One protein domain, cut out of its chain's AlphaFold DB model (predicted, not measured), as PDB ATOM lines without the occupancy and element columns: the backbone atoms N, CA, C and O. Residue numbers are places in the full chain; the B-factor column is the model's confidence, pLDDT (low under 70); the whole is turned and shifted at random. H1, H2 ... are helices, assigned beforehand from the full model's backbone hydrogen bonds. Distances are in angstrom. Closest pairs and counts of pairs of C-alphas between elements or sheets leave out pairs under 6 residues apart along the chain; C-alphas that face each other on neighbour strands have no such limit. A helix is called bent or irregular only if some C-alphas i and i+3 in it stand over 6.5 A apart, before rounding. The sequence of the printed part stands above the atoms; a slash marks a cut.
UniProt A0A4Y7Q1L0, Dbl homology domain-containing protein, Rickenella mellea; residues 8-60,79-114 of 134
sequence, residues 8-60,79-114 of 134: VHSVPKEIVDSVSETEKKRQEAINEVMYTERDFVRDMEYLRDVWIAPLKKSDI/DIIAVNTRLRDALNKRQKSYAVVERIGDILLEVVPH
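This is residues 8 to 60 and 79 to 114 of the 134 residues of the protein "Dbl homology domain-containing protein" of Rickenella mellea (UniProt A0A4Y7Q1L0). One long helix, H2, makes the length of the model; H3 crosses it on one side, H4 folds back along H3, and little H1 turns off near the first end of H2. Residues 49 to 60, of which 49 to 57 belong to H2, stand free and stick out beyond the rest. The printed part has 89 residues with four named helices, H1 to H4 in chain order, and no named strand: all helix. It is loose, with a radius of gyration of the C-alphas of 17.0 A, and a rod spanning 60 by 29 by 19 A.

H1 is residues 13 to 18, 8.5 A long, from C-alpha 13 at (206.753, 260.017, 202.481). H2 is residues 21 to 57, 53.3 A; it is neither bent nor irregular, but only just: C-alphas 50 and 53 are 6.4 A apart. H3 is residues 79 to 97, 27.7 A. H4 is residues 105 to 114, 14.9 A, ending at C-alpha 114 (227.101, 287.090, 185.202); it is only just irregular, C-alphas 110 and 113 being 6.9 A apart.

H1 is close to H2 but not clearly touching; their closest C-alphas, Val 16 and Lys 24, are 7.3 A apart. H2 touches H3 with residues 34 to 45 alone, closest at the C-alphas of Arg 38 and Arg 88, 5.9 A, opposite ways at a tilt of 38 degrees, only just steep. H3, with residues 83 to 91 alone, touches H4 in a helical hairpin, closest at the C-alphas of Leu 87 and Val 111, 6.5 A, at a shallow tilt of 11 degrees, opposite ways. H2 and H4 are apart. Every O i to N i+4 pair is within hydrogen-bond range in H1 and H3; in H2 30 of 33 are, in H4 4 of 6.

The C-alphas of Ser 18 and Asp 59, the two farthest apart, are 59.7 A from each other. Residues 61 to 78 are not printed, and C-alphas 60 and 79 are 25.7 A apart across the cut. Of the links printed whole, H1 to H2 is tight and H3 to H4 short. No printed residue is under 70 in pLDDT.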
ATOM      1  N   VAL A   8     207.065 266.563 196.354       83.94
ATOM      2  CA  VAL A   8     206.460 265.562 197.256       83.94
ATOM      3  C   VAL A   8     206.430 264.140 196.682       83.94
ATOM      4  O   VAL A   8     206.345 263.177 197.437       83.94
ATOM      5  N   HIS A   9     206.510 263.985 195.358       86.38
ATOM      6  CA  HIS A   9     206.597 262.679 194.694       86.38
ATOM      7  C   HIS A   9     208.040 262.222 194.456       86.38
ATOM      8  O   HIS A   9     208.275 261.090 194.041       86.38
ATOM      9  N   SER A  10     209.010 263.099 194.717       84.25
ATOM     10  CA  SER A  10     210.431 262.855 194.485       84.25
ATOM     11  C   SER A  10     211.200 262.366 195.714       84.25
ATOM     12  O   SER A  10     212.329 261.893 195.582       84.25
ATOM     13  N   VAL A  11     210.596 262.469 196.900       86.88
ATOM     14  CA  VAL A  11     211.197 262.096 198.186       86.88
ATOM     15  C   VAL A  11     210.315 261.086 198.939       86.88
ATOM     16  O   VAL A  11     209.108 261.030 198.693       86.88
ATOM     17  N   PRO A  12     210.881 260.281 199.858       90.50
ATOM     18  CA  PRO A  12     210.102 259.383 200.708       90.50
ATOM     19  C   PRO A  12     209.029 260.119 201.517       90.50
ATOM     20  O   PRO A  12     209.226 261.263 201.942       90.50
ATOM     21  N   LYS A  13     207.905 259.442 201.773       88.75
ATOM     22  CA  LYS A  13     206.753 260.017 202.481       88.75
ATOM     23  C   LYS A  13     207.124 260.518 203.878       88.75
ATOM     24  O   LYS A  13     206.623 261.548 204.307       88.75
ATOM     25  N   GLU A  14     208.056 259.849 204.546       91.44
ATOM     26  CA  GLU A  14     208.550 260.223 205.872       91.44
ATOM     27  C   GLU A  14     209.196 261.616 205.863       91.44
ATOM     28  O   GLU A  14     209.060 262.369 206.824       91.44
ATOM     29  N   ILE A  15     209.861 261.991 204.762       89.94
ATOM     30  CA  ILE A  15     210.452 263.325 204.593       89.94
ATOM     31  C   ILE A  15     209.353 264.356 204.335       89.94
ATOM     32  O   ILE A  15     209.368 265.425 204.942       89.94
ATOM     33  N   VAL A  16     208.379 264.030 203.484       89.25
ATOM     34  CA  VAL A  16     207.234 264.911 203.204       89.25
ATOM     35  C   VAL A  16     206.440 265.197 204.479       89.25
ATOM     36  O   VAL A  16     206.091 266.344 204.742       89.25
ATOM     37  N   ASP A  17     206.193 264.179 205.296       91.06
ATOM     38  CA  ASP A  17     205.439 264.307 206.542       91.06
ATOM     39  C   ASP A  17     206.252 265.020 207.645       91.06
ATOM     40  O   ASP A  17     205.669 265.559 208.585       91.06
ATOM     41  N   SER A  18     207.585 265.088 207.514       92.56
ATOM     42  CA  SER A  18     208.466 265.797 208.458       92.56
ATOM     43  C   SER A  18     208.494 267.322 208.288       92.56
ATOM     44  O   SER A  18     208.967 268.029 209.180       92.56
ATOM     45  N   VAL A  19     207.996 267.846 207.162       92.94
ATOM     46  CA  VAL A  19     208.045 269.278 206.832       92.94
ATOM     47  C   VAL A  19     206.666 269.940 206.912       92.94
ATOM     48  O   VAL A  19     205.633 269.335 206.626       92.94
ATOM     49  N   SER A  20     206.640 271.223 207.285       95.19
ATOM     50  CA  SER A  20     205.397 272.009 207.336       95.19
ATOM     51  C   SER A  20     204.816 272.270 205.940       95.19
ATOM     52  O   SER A  20     205.543 272.273 204.952       95.19
ATOM     53  N   GLU A  21     203.523 272.590 205.845       94.00
ATOM     54  CA  GLU A  21     202.887 272.959 204.565       94.00
ATOM     55  C   GLU A  21     203.553 274.164 203.879       94.00
ATOM     56  O   GLU A  21     203.668 274.210 202.654       94.00
ATOM     57  N   THR A  22     204.039 275.134 204.660       96.31
ATOM     58  CA  THR A  22     204.810 276.271 204.134       96.31
ATOM     59  C   THR A  22     206.126 275.802 203.518       96.31
ATOM     60  O   THR A  22     206.511 276.268 202.448       96.31
ATOM     61  N   GLU A  23     206.797 274.854 204.169       95.12
ATOM     62  CA  GLU A  23     208.059 274.302 203.689       95.12
ATOM     63  C   GLU A  23     207.863 273.428 202.448       95.12
ATOM     64  O   GLU A  23     208.641 273.547 201.507       95.12
ATOM     65  N   LYS A  24     206.779 272.644 202.374       94.44
ATOM     66  CA  LYS A  24     206.404 271.908 201.154       94.44
ATOM     67  C   LYS A  24     206.261 272.853 199.966       94.44
ATOM     68  O   LYS A  24     206.902 272.641 198.944       94.44
ATOM     69  N   LYS A  25     205.503 273.947 200.116       95.00
ATOM     70  CA  LYS A  25     205.354 274.965 199.057       95.00
ATOM     71  C   LYS A  25     206.693 275.572 198.640       95.00
ATOM     72  O   LYS A  25     206.912 275.815 197.457       95.00
ATOM     73  N   ARG A  26     207.596 275.807 199.597       96.25
ATOM     74  CA  ARG A  26     208.941 276.318 199.310       96.25
ATOM     75  C   ARG A  26     209.789 275.301 198.541       96.25
ATOM     76  O   ARG A  26     210.463 275.693 197.594       96.25
ATOM     77  N   GLN A  27     209.743 274.022 198.915       95.62
ATOM     78  CA  GLN A  27     210.429 272.950 198.189       95.62
ATOM     79  C   GLN A  27     209.869 272.772 196.775       95.62
ATOM     80  O   GLN A  27     210.652 272.619 195.844       95.62
ATOM     81  N   GLU A  28     208.550 272.876 196.587       94.50
ATOM     82  CA  GLU A  28     207.934 272.857 195.253       94.50
ATOM     83  C   GLU A  28     208.423 274.021 194.385       94.50
ATOM     84  O   GLU A  28     208.858 273.796 193.262       94.50
ATOM     85  N   ALA A  29     208.450 275.248 194.916       95.19
ATOM     86  CA  ALA A  29     208.955 276.408 194.178       95.19
ATOM     87  C   ALA A  29     210.449 276.275 193.821       95.19
ATOM     88  O   ALA A  29     210.875 276.653 192.732       95.19
ATOM     89  N   ILE A  30     211.264 275.717 194.722       95.06
ATOM     90  CA  ILE A  30     212.684 275.451 194.444       95.06
ATOM     91  C   ILE A  30     212.831 274.375 193.370       95.06
ATOM     92  O   ILE A  30     213.595 274.561 192.424       95.06
ATOM     93  N   ASN A  31     212.093 273.273 193.494       92.94
ATOM     94  CA  ASN A  31     212.062 272.216 192.490       92.94
ATOM     95  C   ASN A  31     211.614 272.772 191.131       92.94
ATOM     96  O   ASN A  31     212.173 272.395 190.101       92.94
ATOM     97  N   GLU A  32     210.684 273.731 191.139       94.19
ATOM     98  CA  GLU A  32     210.244 274.446 189.950       94.19
ATOM     99  C   GLU A  32     211.355 275.221 189.257       94.19
ATOM    100  O   GLU A  32     211.622 274.995 188.075       94.19
ATOM    101  N   VAL A  33     212.070 276.060 190.003       95.06
ATOM    102  CA  VAL A  33     213.247 276.773 189.490       95.06
ATOM    103  C   VAL A  33     214.263 275.796 188.885       95.06
ATOM    104  O   VAL A  33     214.817 276.052 187.822       95.06
ATOM    105  N   MET A  34     214.497 274.645 189.516       93.56
ATOM    106  CA  MET A  34     215.486 273.679 189.029       93.56
ATOM    107  C   MET A  34     215.058 272.952 187.754       93.56
ATOM    108  O   MET A  34     215.891 272.744 186.866       93.56
ATOM    109  N   TYR A  35     213.795 272.519 187.656       91.69
ATOM    110  CA  TYR A  35     213.340 271.825 186.451       91.69
ATOM    111  C   TYR A  35     213.237 272.792 185.270       91.69
ATOM    112  O   TYR A  35     213.691 272.439 184.183       91.69
ATOM    113  N   THR A  36     212.710 274.001 185.491       95.00
ATOM    114  CA  THR A  36     212.572 275.021 184.441       95.00
ATOM    115  C   THR A  36     213.933 275.459 183.912       95.00
ATOM    116  O   THR A  36     214.117 275.527 182.701       95.00
ATOM    117  N   GLU A  37     214.921 275.645 184.789       96.12
ATOM    118  CA  GLU A  37     216.290 275.989 184.389       96.12
ATOM    119  C   GLU A  37     216.956 274.866 183.579       96.12
ATOM    120  O   GLU A  37     217.631 275.103 182.577       96.12
ATOM    121  N   ARG A  38     216.749 273.603 183.975       94.94
ATOM    122  CA  ARG A  38     217.249 272.453 183.207       94.94
ATOM    123  C   ARG A  38     216.629 272.402 181.812       94.94
ATOM    124  O   ARG A  38     217.346 272.114 180.855       94.94
ATOM    125  N   ASP A  39     215.324 272.640 181.715       95.62
ATOM    126  CA  ASP A  39     214.613 272.651 180.440       95.62
ATOM    127  C   ASP A  39     215.084 273.820 179.563       95.62
ATOM    128  O   ASP A  39     215.407 273.596 178.401       95.62
ATOM    129  N   PHE A  40     215.270 275.013 180.136       96.44
ATOM    130  CA  PHE A  40     215.838 276.161 179.429       96.44
ATOM    131  C   PHE A  40     217.208 275.842 178.814       96.44
ATOM    132  O   PHE A  40     217.417 276.042 177.616       96.44
ATOM    133  N   VAL A  41     218.144 275.293 179.600       96.88
ATOM    134  CA  VAL A  41     219.480 274.953 179.082       96.88
ATOM    135  C   VAL A  41     219.407 273.865 178.012       96.88
ATOM    136  O   VAL A  41     220.082 273.985 176.991       96.88
ATOM    137  N   ARG A  42     218.573 272.835 178.206       96.75
ATOM    138  CA  ARG A  42     218.361 271.783 177.201       96.75
ATOM    139  C   ARG A  42     217.869 272.376 175.883       96.75
ATOM    140  O   ARG A  42     218.362 271.994 174.826       96.75
ATOM    141  N   ASP A  43     216.915 273.295 175.937       97.25
ATOM    142  CA  ASP A  43     216.330 273.897 174.742       97.25
ATOM    143  C   ASP A  43     217.352 274.799 174.018       97.25
ATOM    144  O   ASP A  43     217.413 274.807 172.786       97.25
ATOM    145  N   MET A  44     218.231 275.486 174.757       97.06
ATOM    146  CA  MET A  44     219.341 276.247 174.167       97.06
ATOM    147  C   MET A  44     220.436 275.347 173.568       97.06
ATOM    148  O   MET A  44     220.963 275.637 172.492       97.06
ATOM    149  N   GLU A  45     220.777 274.236 174.224       96.25
ATOM    150  CA  GLU A  45     221.695 273.225 173.680       96.25
ATOM    151  C   GLU A  45     221.115 272.582 172.411       96.25
ATOM    152  O   GLU A  45     221.823 272.435 171.414       96.25
ATOM    153  N   TYR A  46     219.811 272.291 172.397       97.06
ATOM    154  CA  TYR A  46     219.095 271.829 171.209       97.06
ATOM    155  C   TYR A  46     219.171 272.854 170.072       97.06
ATOM    156  O   TYR A  46     219.483 272.491 168.938       97.06
ATOM    157  N   LEU A  47     218.952 274.141 170.363       96.88
ATOM    158  CA  LEU A  47     219.086 275.210 169.374       96.88
ATOM    159  C   LEU A  47     220.495 275.231 168.757       96.88
ATOM    160  O   LEU A  47     220.647 275.262 167.535       96.88
ATOM    161  N   ARG A  48     221.534 275.127 169.589       96.38
ATOM    162  CA  ARG A  48     222.931 275.051 169.141       96.38
ATOM    163  C   ARG A  48     223.193 273.836 168.247       96.38
ATOM    164  O   ARG A  48     223.780 273.979 167.173       96.38
ATOM    165  N   ASP A  49     222.792 272.653 168.695       96.56
ATOM    166  CA  ASP A  49     223.221 271.390 168.087       96.56
ATOM    167  C   ASP A  49     222.380 270.992 166.876       96.56
ATOM    168  O   ASP A  49     222.900 270.380 165.943       96.56
ATOM    169  N   VAL A  50     221.097 271.353 166.873       97.00
ATOM    170  CA  VAL A  50     220.136 270.940 165.842       97.00
ATOM    171  C   VAL A  50     219.881 272.038 164.814       97.00
ATOM    172  O   VAL A  50     219.528 271.724 163.679       97.00
ATOM    173  N   TRP A  51     220.134 273.308 165.146       94.81
ATOM    174  CA  TRP A  51     219.973 274.413 164.197       94.81
ATOM    175  C   TRP A  51     221.301 275.059 163.820       94.81
ATOM    176  O   TRP A  51     221.690 275.002 162.655       94.81
ATOM    177  N   ILE A  52     222.037 275.626 164.780       95.62
ATOM    178  CA  ILE A  52     223.242 276.419 164.475       95.62
ATOM    179  C   ILE A  52     224.321 275.552 163.808       95.62
ATOM    180  O   ILE A  52     224.856 275.909 162.755       95.62
ATOM    181  N   ALA A  53     224.641 274.395 164.396       95.81
ATOM    182  CA  ALA A  53     225.700 273.530 163.885       95.81
ATOM    183  C   ALA A  53     225.397 272.950 162.482       95.81
ATOM    184  O   ALA A  53     226.306 272.968 161.643       95.81
ATOM    185  N   PRO A  54     224.168 272.482 162.176       96.00
ATOM    186  CA  PRO A  54     223.802 272.073 160.824       96.00
ATOM    187  C   PRO A  54     223.771 273.231 159.829       96.00
ATOM    188  O   PRO A  54     224.359 273.099 158.758       96.00
ATOM    189  N   LEU A  55     223.186 274.383 160.183       95.38
ATOM    190  CA  LEU A  55     223.107 275.542 159.284       95.38
ATOM    191  C   LEU A  55     224.492 276.040 158.864       95.38
ATOM    192  O   LEU A  55     224.695 276.378 157.700       95.38
ATOM    193  N   LYS A  56     225.474 275.997 159.772       94.06
ATOM    194  CA  LYS A  56     226.872 276.349 159.477       94.06
ATOM    195  C   LYS A  56     227.508 275.463 158.401       94.06
ATOM    196  O   LYS A  56     228.373 275.925 157.656       94.06
ATOM    197  N   LYS A  57     227.099 274.195 158.321       93.62
ATOM    198  CA  LYS A  57     227.652 273.194 157.393       93.62
ATOM    199  C   LYS A  57     226.799 272.992 156.141       93.62
ATOM    200  O   LYS A  57     227.289 272.418 155.180       93.62
ATOM    201  N   SER A  58     225.536 273.408 156.174       93.38
ATOM    202  CA  SER A  58     224.586 273.221 155.080       93.38
ATOM    203  C   SER A  58     224.695 274.320 154.029       93.38
ATOM    204  O   SER A  58     224.921 275.477 154.375       93.38
ATOM    205  N   ASP A  59     224.380 273.989 152.781       93.12
ATOM    206  CA  ASP A  59     224.323 274.955 151.676       93.12
ATOM    207  C   ASP A  59     222.947 275.613 151.501       93.12
ATOM    208  O   ASP A  59     222.674 276.239 150.482       93.12
ATOM    209  N   ILE A  60     222.080 275.507 152.517       93.06
ATOM    210  CA  ILE A  60     220.770 276.178 152.550       93.06
ATOM    211  C   ILE A  60     220.953 277.702 152.519       93.06
ATOM    212  O   ILE A  60     220.170 278.411 151.891       93.06
ATOM    213  N   ASP A  79     227.242 282.487 175.057       96.94
ATOM    214  CA  ASP A  79     227.481 283.073 176.378       96.94
ATOM    215  C   ASP A  79     226.274 282.864 177.299       96.94
ATOM    216  O   ASP A  79     226.435 282.542 178.479       96.94
ATOM    217  N   ILE A  80     225.056 282.969 176.749       97.12
ATOM    218  CA  ILE A  80     223.817 282.630 177.465       97.12
ATOM    219  C   ILE A  80     223.850 281.161 177.891       97.12
ATOM    220  O   ILE A  80     223.637 280.863 179.067       97.12
ATOM    221  N   ILE A  81     224.162 280.237 176.976       97.31
ATOM    222  CA  ILE A  81     224.260 278.805 177.292       97.31
ATOM    223  C   ILE A  81     225.266 278.573 178.419       97.31
ATOM    224  O   ILE A  81     224.955 277.858 179.372       97.31
ATOM    225  N   ALA A  82     226.452 279.181 178.347       97.06
ATOM    226  CA  ALA A  82     227.507 278.981 179.337       97.06
ATOM    227  C   ALA A  82     227.079 279.418 180.749       97.06
ATOM    228  O   ALA A  82     227.273 278.680 181.720       97.06
ATOM    229  N   VAL A  83     226.458 280.593 180.867       97.31
ATOM    230  CA  VAL A  83     226.008 281.142 182.152       97.31
ATOM    231  C   VAL A  83     224.878 280.305 182.764       97.31
ATOM    232  O   VAL A  83     224.943 279.968 183.949       97.31
ATOM    233  N   ASN A  84     223.887 279.901 181.968       97.06
ATOM    234  CA  ASN A  84     222.758 279.095 182.455       97.06
ATOM    235  C   ASN A  84     223.173 277.642 182.754       97.06
ATOM    236  O   ASN A  84     222.742 277.049 183.738       97.06
ATOM    237  N   THR A  85     224.130 277.084 182.005       97.38
ATOM    238  CA  THR A  85     224.754 275.784 182.327       97.38
ATOM    239  C   THR A  85     225.377 275.807 183.727       97.38
ATOM    240  O   THR A  85     225.151 274.890 184.519       97.38
ATOM    241  N   ARG A  86     226.105 276.878 184.077       96.88
ATOM    242  CA  ARG A  86     226.683 277.045 185.421       96.88
ATOM    243  C   ARG A  86     225.600 277.118 186.504       96.88
ATOM    244  O   ARG A  86     225.762 276.482 187.547       96.88
ATOM    245  N   LEU A  87     224.507 277.849 186.259       97.62
ATOM    246  CA  LEU A  87     223.370 277.930 187.184       97.62
ATOM    247  C   LEU A  87     222.738 276.551 187.412       97.62
ATOM    248  O   LEU A  87     222.658 276.079 188.550       97.62
ATOM    249  N   ARG A  88     222.347 275.888 186.319       97.06
ATOM    250  CA  ARG A  88     221.771 274.541 186.299       97.06
ATOM    251  C   ARG A  88     222.628 273.554 187.086       97.06
ATOM    252  O   ARG A  88     222.100 272.783 187.887       97.06
ATOM    253  N   ASP A  89     223.939 273.552 186.871       96.69
ATOM    254  CA  ASP A  89     224.842 272.590 187.506       96.69
ATOM    255  C   ASP A  89     224.985 272.842 189.011       96.69
ATOM    256  O   ASP A  89     224.962 271.891 189.800       96.69
ATOM    257  N   ALA A  90     225.053 274.108 189.431       96.75
ATOM    258  CA  ALA A  90     225.072 274.479 190.844       96.75
ATOM    259  C   ALA A  90     223.767 274.083 191.560       96.75
ATOM    260  O   ALA A  90     223.805 273.489 192.644       96.75
ATOM    261  N   LEU A  91     222.617 274.339 190.929       95.94
ATOM    262  CA  LEU A  91     221.298 273.954 191.434       95.94
ATOM    263  C   LEU A  91     221.134 272.429 191.517       95.94
ATOM    264  O   LEU A  91     220.761 271.899 192.564       95.94
ATOM    265  N   ASN A  92     221.503 271.701 190.461       93.56
ATOM    266  CA  ASN A  92     221.462 270.237 190.442       93.56
ATOM    267  C   ASN A  92     222.369 269.623 191.511       93.56
ATOM    268  O   ASN A  92     222.011 268.621 192.133       93.56
ATOM    269  N   LYS A  93     223.549 270.210 191.736       95.19
ATOM    270  CA  LYS A  93     224.442 269.784 192.815       95.19
ATOM    271  C   LYS A  93     223.775 269.976 194.177       95.19
ATOM    272  O   LYS A  93     223.837 269.064 194.994       95.19
ATOM    273  N   ARG A  94     223.100 271.108 194.407       94.81
ATOM    274  CA  ARG A  94     222.365 271.386 195.654       94.81
ATOM    275  C   ARG A  94     221.241 270.379 195.899       94.81
ATOM    276  O   ARG A  94     221.168 269.846 197.002       94.81
ATOM    277  N   GLN A  95     220.438 270.077 194.878       90.38
ATOM    278  CA  GLN A  95     219.339 269.105 194.967       90.38
ATOM    279  C   GLN A  95     219.823 267.694 195.315       90.38
ATOM    280  O   GLN A  95     219.143 266.949 196.011       90.38
ATOM    281  N   LYS A  96     221.004 267.306 194.822       89.31
ATOM    282  CA  LYS A  96     221.586 265.984 195.090       89.31
ATOM    283  C   LYS A  96     222.178 265.856 196.492       89.31
ATOM    284  O   LYS A  96     222.319 264.736 196.970       89.31
ATOM    285  N   SER A  97     222.549 266.965 197.133       90.50
ATOM    286  CA  SER A  97     223.172 266.935 198.459       90.50
ATOM    287  C   SER A  97     222.182 266.607 199.575       90.50
ATOM    288  O   SER A  97     222.546 265.901 200.512       90.50
ATOM    289  N   TYR A  98     220.949 267.114 199.492       87.25
ATOM    290  CA  TYR A  98     219.932 266.942 200.529       87.25
ATOM    291  C   TYR A  98     218.538 266.845 199.910       87.25
ATOM    292  O   TYR A  98     218.213 267.600 199.000       87.25
ATOM    293  N   ALA A  99     217.700 265.955 200.449       85.62
ATOM    294  CA  ALA A  99     216.312 265.792 200.007       85.62
ATOM    295  C   ALA A  99     215.454 267.048 200.258       85.62
ATOM    296  O   ALA A  99     214.558 267.355 199.473       85.62
ATOM    297  N   VAL A 100     215.750 267.776 201.340       91.56
ATOM    298  CA  VAL A 100     215.156 269.076 201.676       91.56
ATOM    299  C   VAL A 100     216.212 270.146 201.418       91.56
ATOM    300  O   VAL A 100     217.241 270.189 202.095       91.56
ATOM    301  N   VAL A 101     215.980 271.010 200.435       94.12
ATOM    302  CA  VAL A 101     216.928 272.071 200.083       94.12
ATOM    303  C   VAL A 101     216.761 273.244 201.034       94.12
ATOM    304  O   VAL A 101     215.761 273.948 200.972       94.12
ATOM    305  N   GLU A 102     217.745 273.512 201.888       93.88
ATOM    306  CA  GLU A 102     217.676 274.618 202.855       93.88
ATOM    307  C   GLU A 102     217.605 275.989 202.162       93.88
ATOM    308  O   GLU A 102     216.710 276.788 202.425       93.88
ATOM    309  N   ARG A 103     218.506 276.257 201.213       94.44
ATOM    310  CA  ARG A 103     218.579 277.536 200.491       94.44
ATOM    311  C   ARG A 103     219.126 277.366 199.082       94.44
ATOM    312  O   ARG A 103     219.845 276.407 198.811       94.44
ATOM    313  N   ILE A 104     218.820 278.335 198.223       96.75
ATOM    314  CA  ILE A 104     219.427 278.509 196.889       96.75
ATOM    315  C   ILE A 104     219.913 279.948 196.642       96.75
ATOM    316  O   ILE A 104     220.510 280.227 195.609       96.75
ATOM    317  N   GLY A 105     219.657 280.875 197.571       96.94
ATOM    318  CA  GLY A 105     219.971 282.295 197.385       96.94
ATOM    319  C   GLY A 105     221.468 282.582 197.257       96.94
ATOM    320  O   GLY A 105     221.850 283.505 196.553       96.94
ATOM    321  N   ASP A 106     222.315 281.760 197.873       97.44
ATOM    322  CA  ASP A 106     223.768 281.823 197.717       97.44
ATOM    323  C   ASP A 106     224.207 281.534 196.274       97.44
ATOM    324  O   ASP A 106     225.047 282.249 195.736       97.44
ATOM    325  N   ILE A 107     223.572 280.555 195.622       97.38
ATOM    326  CA  ILE A 107     223.814 280.234 194.209       97.38
ATOM    327  C   ILE A 107     223.362 281.399 193.321       97.38
ATOM    328  O   ILE A 107     224.085 281.812 192.418       97.38
ATOM    329  N   LEU A 108     222.178 281.960 193.589       96.25
ATOM    330  CA  LEU A 108     221.650 283.079 192.805       96.25
ATOM    331  C   LEU A 108     222.534 284.328 192.926       96.25
ATOM    332  O   LEU A 108     222.847 284.948 191.916       96.25
ATOM    333  N   LEU A 109     222.981 284.676 194.136       97.44
ATOM    334  CA  LEU A 109     223.871 285.820 194.358       97.44
ATOM    335  C   LEU A 109     225.216 285.671 193.638       97.44
ATOM    336  O   LEU A 109     225.761 286.665 193.164       97.44
ATOM    337  N   GLU A 110     225.742 284.450 193.542       96.69
ATOM    338  CA  GLU A 110     226.974 284.171 192.802       96.69
ATOM    339  C   GLU A 110     226.778 284.311 191.285       96.69
ATOM    340  O   GLU A 110     227.653 284.817 190.585       96.69
ATOM    341  N   VAL A 111     225.637 283.857 190.764       95.62
ATOM    342  CA  VAL A 111     225.441 283.686 189.319       95.62
ATOM    343  C   VAL A 111     224.816 284.910 188.639       95.62
ATOM    344  O   VAL A 111     225.233 285.261 187.536       95.62
ATOM    345  N   VAL A 112     223.867 285.597 189.281       94.38
ATOM    346  CA  VAL A 112     223.135 286.744 188.701       94.38
ATOM    347  C   VAL A 112     224.048 287.861 188.163       94.38
ATOM    348  O   VAL A 112     223.756 288.373 187.081       94.38
ATOM    349  N   PRO A 113     225.176 288.233 188.804       96.56
ATOM    350  CA  PRO A 113     226.095 289.231 188.243       96.56
ATOM    351  C   PRO A 113     226.655 288.868 186.859       96.56
ATOM    352  O   PRO A 113     227.096 289.743 186.118       96.56
ATOM    353  N   HIS A 114     226.628 287.585 186.489       96.12
ATOM    354  CA  HIS A 114     227.101 287.090 185.202       96.12
ATOM    355  C   HIS A 114     226.016 287.069 184.113       96.12
ATOM    356  O   HIS A 114     226.294 286.632 183.002       96.12
TER     357      HIS A 114